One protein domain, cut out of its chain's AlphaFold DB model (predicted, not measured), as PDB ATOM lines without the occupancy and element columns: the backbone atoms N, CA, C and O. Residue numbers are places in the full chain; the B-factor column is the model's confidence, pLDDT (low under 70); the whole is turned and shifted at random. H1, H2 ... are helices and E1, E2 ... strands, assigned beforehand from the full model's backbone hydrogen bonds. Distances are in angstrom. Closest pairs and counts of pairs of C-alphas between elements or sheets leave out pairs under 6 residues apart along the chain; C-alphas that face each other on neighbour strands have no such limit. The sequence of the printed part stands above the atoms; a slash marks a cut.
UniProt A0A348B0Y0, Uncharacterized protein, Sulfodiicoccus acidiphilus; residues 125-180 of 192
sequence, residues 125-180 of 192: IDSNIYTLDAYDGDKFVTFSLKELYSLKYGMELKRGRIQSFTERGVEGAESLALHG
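What this domain is: This is residues 125 to 180 of the 192 residues of an uncharacterized protein of Sulfodiicoccus acidiphilus (UniProt A0A348B0Y0). A small three-stranded sheet, E1 to E3, makes one end of a long rod, and the long helix H1 runs on from it as a single arm to the other end, where the short helix H2 folds back beside the last part of H1. The shape is open rather than packed: neither helix lies over the sheet, and residues 151 to 157 in H1 and residues 167 to 172 stand free. The printed part has 56 residues, with three named strands followed by two named helices, E1 E2 E3 H1 H2 along the chain; the sheet has the order E1, E2, E3 and is antiparallel, and the class is mixed, helices and strands. The whole is extended, with a radius of gyration of the C-alphas of 18.0 A and spans of 58 by 20 by 13 A.

Where its parts are: E1 is residues 125 to 127, beginning at C-alpha 125 at (213.287, 282.058, 289.384), and is 6.6 A long from first to last C-alpha. E2, residues 131 to 135, measures 13.0 A, and E3, residues 140 to 144, measures 13.3 A. H1, residues 146 to 167, is the longest helix at 31.3 A; it begins at C-alpha 146 at (205.931, 270.150, 279.655). H2, residues 173 to 178, is 9.3 A long and ends at C-alpha 178 at (185.577, 281.557, 265.558).

How they stand to each other: E1, E2 and E3 form a meander, each strand the antiparallel neighbour of the one before, with E1 and E3 as edge strands. E1 and E2 are a hairpin with 167 degrees between their directions; N 126 and O 133 are 2.8 A apart, within hydrogen-bond range. E2 and E3 are a hairpin at 163 degrees, with N 134 and O 141 within hydrogen-bond range at 2.8 A and N 143 and O 132 at 2.9 A. H1 is not on the sheet, with 2 pairs of C-alphas within 10 A, and it is apart from E1. H1 touches H2 with residues 162 to 166 alone; the closest C-alphas are those of Phe 165 and Ala 173, 6.5 A apart. The two form a helical hairpin, running opposite ways at a tilt of 35.4 degrees, only just steep. H2 is not on the sheet and is apart from E1, E2 and E3. In H1 and H2 every O i to N i+4 pair is within hydrogen-bond range.

The domain as a whole: The two C-alphas farthest apart are those of Asp 138 and Glu 171, at 57.5 A. The printed part has no cut, and the four links between its named elements are tight. The mean pLDDT of the printed part is 79.4; residues 165 to 180 are under 70, and H2 has a mean of 48.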
ATOM      1  N   ILE A 125     214.067 282.880 290.310       95.38
ATOM      2  CA  ILE A 125     213.287 282.058 289.384       95.38
ATOM      3  C   ILE A 125     214.066 281.954 288.077       95.38
ATOM      4  O   ILE A 125     214.353 282.978 287.455       95.38
ATOM      5  N   ASP A 126     214.360 280.729 287.653       95.06
ATOM      6  CA  ASP A 126     214.883 280.418 286.326       95.06
ATOM      7  C   ASP A 126     213.829 279.654 285.518       95.06
ATOM      8  O   ASP A 126     213.209 278.707 286.002       95.06
ATOM      9  N   SER A 127     213.589 280.086 284.280       93.00
ATOM     10  CA  SER A 127     212.613 279.448 283.395       93.00
ATOM     11  C   SER A 127     213.325 278.843 282.198       93.00
ATOM     12  O   SER A 127     213.805 279.554 281.316       93.00
ATOM     13  N   ASN A 128     213.278 277.517 282.122       91.94
ATOM     14  CA  ASN A 128     213.706 276.736 280.972       91.94
ATOM     15  C   ASN A 128     212.493 276.280 280.143       91.94
ATOM     16  O   ASN A 128     211.339 276.562 280.466       91.94
ATOM     17  N   ILE A 129     212.736 275.575 279.032       90.12
ATOM     18  CA  ILE A 129     211.667 275.142 278.110       90.12
ATOM     19  C   ILE A 129     210.642 274.234 278.809       90.12
ATOM     20  O   ILE A 129     209.443 274.342 278.555       90.12
ATOM     21  N   TYR A 130     211.116 273.342 279.681       93.81
ATOM     22  CA  TYR A 130     210.296 272.315 280.325       93.81
ATOM     23  C   TYR A 130     210.296 272.388 281.846       93.81
ATOM     24  O   TYR A 130     209.613 271.575 282.467       93.81
ATOM     25  N   THR A 131     211.034 273.321 282.442       95.38
ATOM     26  CA  THR A 131     211.093 273.489 283.893       95.38
ATOM     27  C   THR A 131     211.004 274.957 284.276       95.38
ATOM     28  O   THR A 131     211.456 275.836 283.542       95.38
ATOM     29  N   LEU A 132     210.383 275.202 285.422       95.75
ATOM     30  CA  LEU A 132     210.478 276.451 286.158       95.75
ATOM     31  C   LEU A 132     211.114 276.113 287.500       95.75
ATOM     32  O   LEU A 132     210.524 275.371 288.285       95.75
ATOM     33  N   ASP A 133     212.306 276.634 287.729       95.69
ATOM     34  CA  ASP A 133     213.110 276.346 288.905       95.69
ATOM     35  C   ASP A 133     213.097 277.575 289.814       95.69
ATOM     36  O   ASP A 133     213.360 278.692 289.369       95.69
ATOM     37  N   ALA A 134     212.737 277.380 291.080       95.69
ATOM     38  CA  ALA A 134     212.642 278.435 292.077       95.69
ATOM     39  C   ALA A 134     213.553 278.128 293.272       95.69
ATOM     40  O   ALA A 134     213.588 276.990 293.745       95.69
ATOM     41  N   TYR A 135     214.268 279.141 293.758       94.75
ATOM     42  CA  TYR A 135     215.176 279.050 294.902       94.75
ATOM     43  C   TYR A 135     214.997 280.243 295.838       94.75
ATOM     44  O   TYR A 135     215.101 281.394 295.409       94.75
ATOM     45  N   ASP A 136     214.723 279.965 297.111       92.31
ATOM     46  CA  ASP A 136     214.454 280.962 298.159       92.31
ATOM     47  C   ASP A 136     215.677 281.281 299.038       92.31
ATOM     48  O   ASP A 136     215.573 282.054 299.981       92.31
ATOM     49  N   GLY A 137     216.845 280.701 298.740       90.94
ATOM     50  CA  GLY A 137     218.037 280.795 299.591       90.94
ATOM     51  C   GLY A 137     218.310 279.533 300.415       90.94
ATOM     52  O   GLY A 137     219.466 279.284 300.751       90.94
ATOM     53  N   ASP A 138     217.311 278.667 300.608       93.62
ATOM     54  CA  ASP A 138     217.448 277.413 301.362       93.62
ATOM     55  C   ASP A 138     217.051 276.177 300.538       93.62
ATOM     56  O   ASP A 138     217.712 275.136 300.602       93.62
ATOM     57  N   LYS A 139     215.973 276.262 299.751       93.94
ATOM     58  CA  LYS A 139     215.349 275.126 299.062       93.94
ATOM     59  C   LYS A 139     215.145 275.397 297.583       93.94
ATOM     60  O   LYS A 139     214.727 276.476 297.176       93.94
ATOM     61  N   PHE A 140     215.362 274.356 296.785       94.62
ATOM     62  CA  PHE A 140     214.988 274.332 295.377       94.62
ATOM     63  C   PHE A 140     213.626 273.671 295.191       94.62
ATOM     64  O   PHE A 140     213.366 272.592 295.728       94.62
ATOM     65  N   VAL A 141     212.780 274.299 294.379       94.69
ATOM     66  CA  VAL A 141     211.526 273.721 293.895       94.69
ATOM     67  C   VAL A 141     211.520 273.775 292.374       94.69
ATOM     68  O   VAL A 141     211.676 274.841 291.786       94.69
ATOM     69  N   THR A 142     211.300 272.625 291.744       95.44
ATOM     70  CA  THR A 142     211.204 272.496 290.286       95.44
ATOM     71  C   THR A 142     209.777 272.151 289.888       95.44
ATOM     72  O   THR A 142     209.217 271.148 290.337       95.44
ATOM     73  N   PHE A 143     209.203 272.945 288.991       95.31
ATOM     74  CA  PHE A 143     207.907 272.682 288.374       95.31
ATOM     75  C   PHE A 143     208.097 272.228 286.925       95.31
ATOM     76  O   PHE A 143     208.841 272.847 286.166       95.31
ATOM     77  N   SER A 144     207.394 271.174 286.508       94.38
ATOM     78  CA  SER A 144     207.365 270.754 285.101       94.38
ATOM     79  C   SER A 144     206.477 271.691 284.276       94.38
ATOM     80  O   SER A 144     205.300 271.863 284.575       94.38
ATOM     81  N   LEU A 145     207.019 272.240 283.188       95.38
ATOM     82  CA  LEU A 145     206.309 273.058 282.198       95.38
ATOM     83  C   LEU A 145     205.946 272.283 280.922       95.38
ATOM     84  O   LEU A 145     205.484 272.885 279.954       95.38
ATOM     85  N   LYS A 146     206.146 270.958 280.875       93.75
ATOM     86  CA  LYS A 146     205.931 270.150 279.655       93.75
ATOM     87  C   LYS A 146     204.525 270.298 279.070       93.75
ATOM     88  O   LYS A 146     204.374 270.443 277.856       93.75
ATOM     89  N   GLU A 147     203.504 270.298 279.924       93.62
ATOM     90  CA  GLU A 147     202.111 270.477 279.501       93.62
ATOM     91  C   GLU A 147     201.879 271.885 278.946       93.62
ATOM     92  O   GLU A 147     201.350 272.044 277.844       93.62
ATOM     93  N   LEU A 148     202.371 272.911 279.646       92.25
ATOM     94  CA  LEU A 148     202.268 274.302 279.207       92.25
ATOM     95  C   LEU A 148     202.990 274.536 277.875       92.25
ATOM     96  O   LEU A 148     202.469 275.220 276.993       92.25
ATOM     97  N   TYR A 149     204.173 273.943 277.700       91.88
ATOM     98  CA  TYR A 149     204.920 274.020 276.451       91.88
ATOM     99  C   TYR A 149     204.170 273.340 275.303       91.88
ATOM    100  O   TYR A 149     204.095 273.897 274.208       91.88
ATOM    101  N   SER A 150     203.558 272.180 275.556       93.00
ATOM    102  CA  SER A 150     202.739 271.471 274.565       93.00
ATOM    103  C   SER A 150     201.545 272.320 274.113       93.00
ATOM    104  O   SER A 150     201.294 272.447 272.911       93.00
ATOM    105  N   LEU A 151     200.863 272.981 275.056       93.00
ATOM    106  CA  LEU A 151     199.771 273.913 274.760       93.00
ATOM    107  C   LEU A 151     200.253 275.118 273.942       93.00
ATOM    108  O   LEU A 151     199.663 275.435 272.905       93.00
ATOM    109  N   LYS A 152     201.355 275.752 274.362       90.38
ATOM    110  CA  LYS A 152     201.979 276.862 273.629       90.38
ATOM    111  C   LYS A 152     202.323 276.448 272.199       90.38
ATOM    112  O   LYS A 152     201.979 277.160 271.262       90.38
ATOM    113  N   TYR A 153     202.977 275.302 272.019       91.38
ATOM    114  CA  TYR A 153     203.375 274.811 270.702       91.38
ATOM    115  C   TYR A 153     202.160 274.564 269.799       91.38
ATOM    116  O   TYR A 153     202.135 275.018 268.653       91.38
ATOM    117  N   GLY A 154     201.106 273.938 270.334       90.62
ATOM    118  CA  GLY A 154     199.841 273.771 269.621       90.62
ATOM    119  C   GLY A 154     199.219 275.105 269.185       90.62
ATOM    120  O   GLY A 154     198.748 275.226 268.051       90.62
ATOM    121  N   MET A 155     199.258 276.128 270.044       88.19
ATOM    122  CA  MET A 155     198.795 277.477 269.701       88.19
ATOM    123  C   MET A 155     199.651 278.148 268.623       88.19
ATOM    124  O   MET A 155     199.092 278.751 267.709       88.19
ATOM    125  N   GLU A 156     200.978 278.032 268.689       88.62
ATOM    126  CA  GLU A 156     201.881 278.596 267.676       88.62
ATOM    127  C   GLU A 156     201.647 277.963 266.300       88.62
ATOM    128  O   GLU A 156     201.572 278.675 265.298       88.62
ATOM    129  N   LEU A 157     201.415 276.645 266.237       91.31
ATOM    130  CA  LEU A 157     201.031 275.971 264.993       91.31
ATOM    131  C   LEU A 157     199.705 276.506 264.436       91.31
ATOM    132  O   LEU A 157     199.608 276.801 263.242       91.31
ATOM    133  N   LYS A 158     198.681 276.667 265.286       88.56
ATOM    134  CA  LYS A 158     197.393 277.258 264.874       88.56
ATOM    135  C   LYS A 158     197.586 278.688 264.357       88.56
ATOM    136  O   LYS A 158     197.083 279.029 263.287       88.56
ATOM    137  N   ARG A 159     198.362 279.503 265.074       82.81
ATOM    138  CA  ARG A 159     198.650 280.896 264.716       82.81
ATOM    139  C   ARG A 159     199.416 281.010 263.398       82.81
ATOM    140  O   ARG A 159     199.046 281.837 262.568       82.81
ATOM    141  N   GLY A 160     200.427 280.169 263.180       81.31
ATOM    142  CA  GLY A 160     201.197 280.134 261.936       81.31
ATOM    143  C   GLY A 160     200.331 279.779 260.726       81.31
ATOM    144  O   GLY A 160     200.444 280.407 259.674       81.31
ATOM    145  N   ARG A 161     199.383 278.842 260.889       81.00
ATOM    146  CA  ARG A 161     198.403 278.524 259.836       81.00
ATOM    147  C   ARG A 161     197.544 279.740 259.499       81.00
ATOM    148  O   ARG A 161     197.471 280.090 258.324       81.00
ATOM    149  N   ILE A 162     196.970 280.413 260.501       77.50
ATOM    150  CA  ILE A 162     196.153 281.625 260.303       77.50
ATOM    151  C   ILE A 162     196.953 282.710 259.574       77.50
ATOM    152  O   ILE A 162     196.499 283.214 258.551       77.50
ATOM    153  N   GLN A 163     198.170 283.011 260.038       73.31
ATOM    154  CA  GLN A 163     199.031 284.020 259.413       73.31
ATOM    155  C   GLN A 163     199.330 283.693 257.944       73.31
ATOM    156  O   GLN A 163     199.195 284.569 257.094       73.31
ATOM    157  N   SER A 164     199.608 282.425 257.620       71.62
ATOM    158  CA  SER A 164     199.833 281.995 256.233       71.62
ATOM    159  C   SER A 164     198.608 282.171 255.323       71.62
ATOM    160  O   SER A 164     198.761 282.315 254.111       71.62
ATOM    161  N   PHE A 165     197.386 282.111 255.866       69.50
ATOM    162  CA  PHE A 165     196.155 282.347 255.102       69.50
ATOM    163  C   PHE A 165     195.914 283.841 254.888       69.50
ATOM    164  O   PHE A 165     195.560 284.245 253.781       69.50
ATOM    165  N   THR A 166     196.177 284.661 255.909       59.75
ATOM    166  CA  THR A 166     196.104 286.126 255.811       59.75
ATOM    167  C   THR A 166     197.121 286.677 254.807       59.75
ATOM    168  O   THR A 166     196.789 287.566 254.030       59.75
ATOM    169  N   GLU A 167     198.335 286.118 254.758       59.81
ATOM    170  CA  GLU A 167     199.367 286.487 253.775       59.81
ATOM    171  C   GLU A 167     198.999 286.090 252.335       59.81
ATOM    172  O   GLU A 167     199.408 286.762 251.391       59.81
ATOM    173  N   ARG A 168     198.199 285.028 252.162       57.91
ATOM    174  CA  ARG A 168     197.720 284.543 250.855       57.91
ATOM    175  C   ARG A 168     196.410 285.187 250.386       57.91
ATOM    176  O   ARG A 168     195.971 284.886 249.281       57.91
ATOM    177  N   GLY A 169     195.794 286.059 251.190       48.28
ATOM    178  CA  GLY A 169     194.592 286.813 250.809       48.28
ATOM    179  C   GLY A 169     193.322 285.971 250.633       48.28
ATOM    180  O   GLY A 169     192.450 286.357 249.864       48.28
ATOM    181  N   VAL A 170     193.214 284.820 251.306       53.25
ATOM    182  CA  VAL A 170     192.036 283.939 251.193       53.25
ATOM    183  C   VAL A 170     190.904 284.458 252.095       53.25
ATOM    184  O   VAL A 170     191.055 284.486 253.319       53.25
ATOM    185  N   GLU A 171     189.769 284.854 251.508       45.09
ATOM    186  CA  GLU A 171     188.540 285.192 252.246       45.09
ATOM    187  C   GLU A 171     188.016 283.959 253.009       45.09
ATOM    188  O   GLU A 171     187.851 282.885 252.435       45.09
ATOM    189  N   GLY A 172     187.789 284.103 254.323       50.03
ATOM    190  CA  GLY A 172     187.349 283.016 255.217       50.03
ATOM    191  C   GLY A 172     188.262 282.733 256.422       50.03
ATOM    192  O   GLY A 172     187.945 281.881 257.248       50.03
ATOM    193  N   ALA A 173     189.377 283.453 256.584       48.62
ATOM    194  CA  ALA A 173     190.258 283.292 257.749       48.62
ATOM    195  C   ALA A 173     189.576 283.646 259.093       48.62
ATOM    196  O   ALA A 173     189.907 283.059 260.124       48.62
ATOM    197  N   GLU A 174     188.602 284.562 259.083       48.22
ATOM    198  CA  GLU A 174     187.849 284.969 260.281       48.22
ATOM    199  C   GLU A 174     186.870 283.892 260.772       48.22
ATOM    200  O   GLU A 174     186.722 283.705 261.980       48.22
ATOM    201  N   SER A 175     186.248 283.117 259.875       44.38
ATOM    202  CA  SER A 175     185.277 282.084 260.268       44.38
ATOM    203  C   SER A 175     185.945 280.878 260.945       44.38
ATOM    204  O   SER A 175     185.389 280.321 261.896       44.38
ATOM    205  N   LEU A 176     187.173 280.538 260.533       49.50
ATOM    206  CA  LEU A 176     188.014 279.492 261.136       49.50
ATOM    207  C   LEU A 176     188.563 279.874 262.520       49.50
ATOM    208  O   LEU A 176     188.786 278.991 263.348       49.50
ATOM    209  N   ALA A 177     188.764 281.168 262.791       50.25
ATOM    210  CA  ALA A 177     189.164 281.647 264.115       50.25
ATOM    211  C   ALA A 177     188.027 281.527 265.150       50.25
ATOM    212  O   ALA A 177     188.302 281.370 266.338       50.25
ATOM    213  N   LEU A 178     186.766 281.567 264.698       44.59
ATOM    214  CA  LEU A 178     185.577 281.557 265.558       44.59
ATOM    215  C   LEU A 178     185.014 280.154 265.848       44.59
ATOM    216  O   LEU A 178     184.426 279.960 266.905       44.59
ATOM    217  N   HIS A 179     185.206 279.173 264.959       45.81
ATOM    218  CA  HIS A 179     184.544 277.855 265.054       45.81
ATOM    219  C   HIS A 179     185.493 276.689 265.400       45.81
ATOM    220  O   HIS A 179     185.128 275.522 265.287       45.81
ATOM    221  N   GLY A 180     186.729 276.982 265.815       40.53
ATOM    222  CA  GLY A 180     187.790 275.996 266.058       40.53
ATOM    223  C   GLY A 180     187.956 275.511 267.505       40.53
ATOM    224  O   GLY A 180     189.095 275.236 267.904       40.53
TER     225      GLY A 180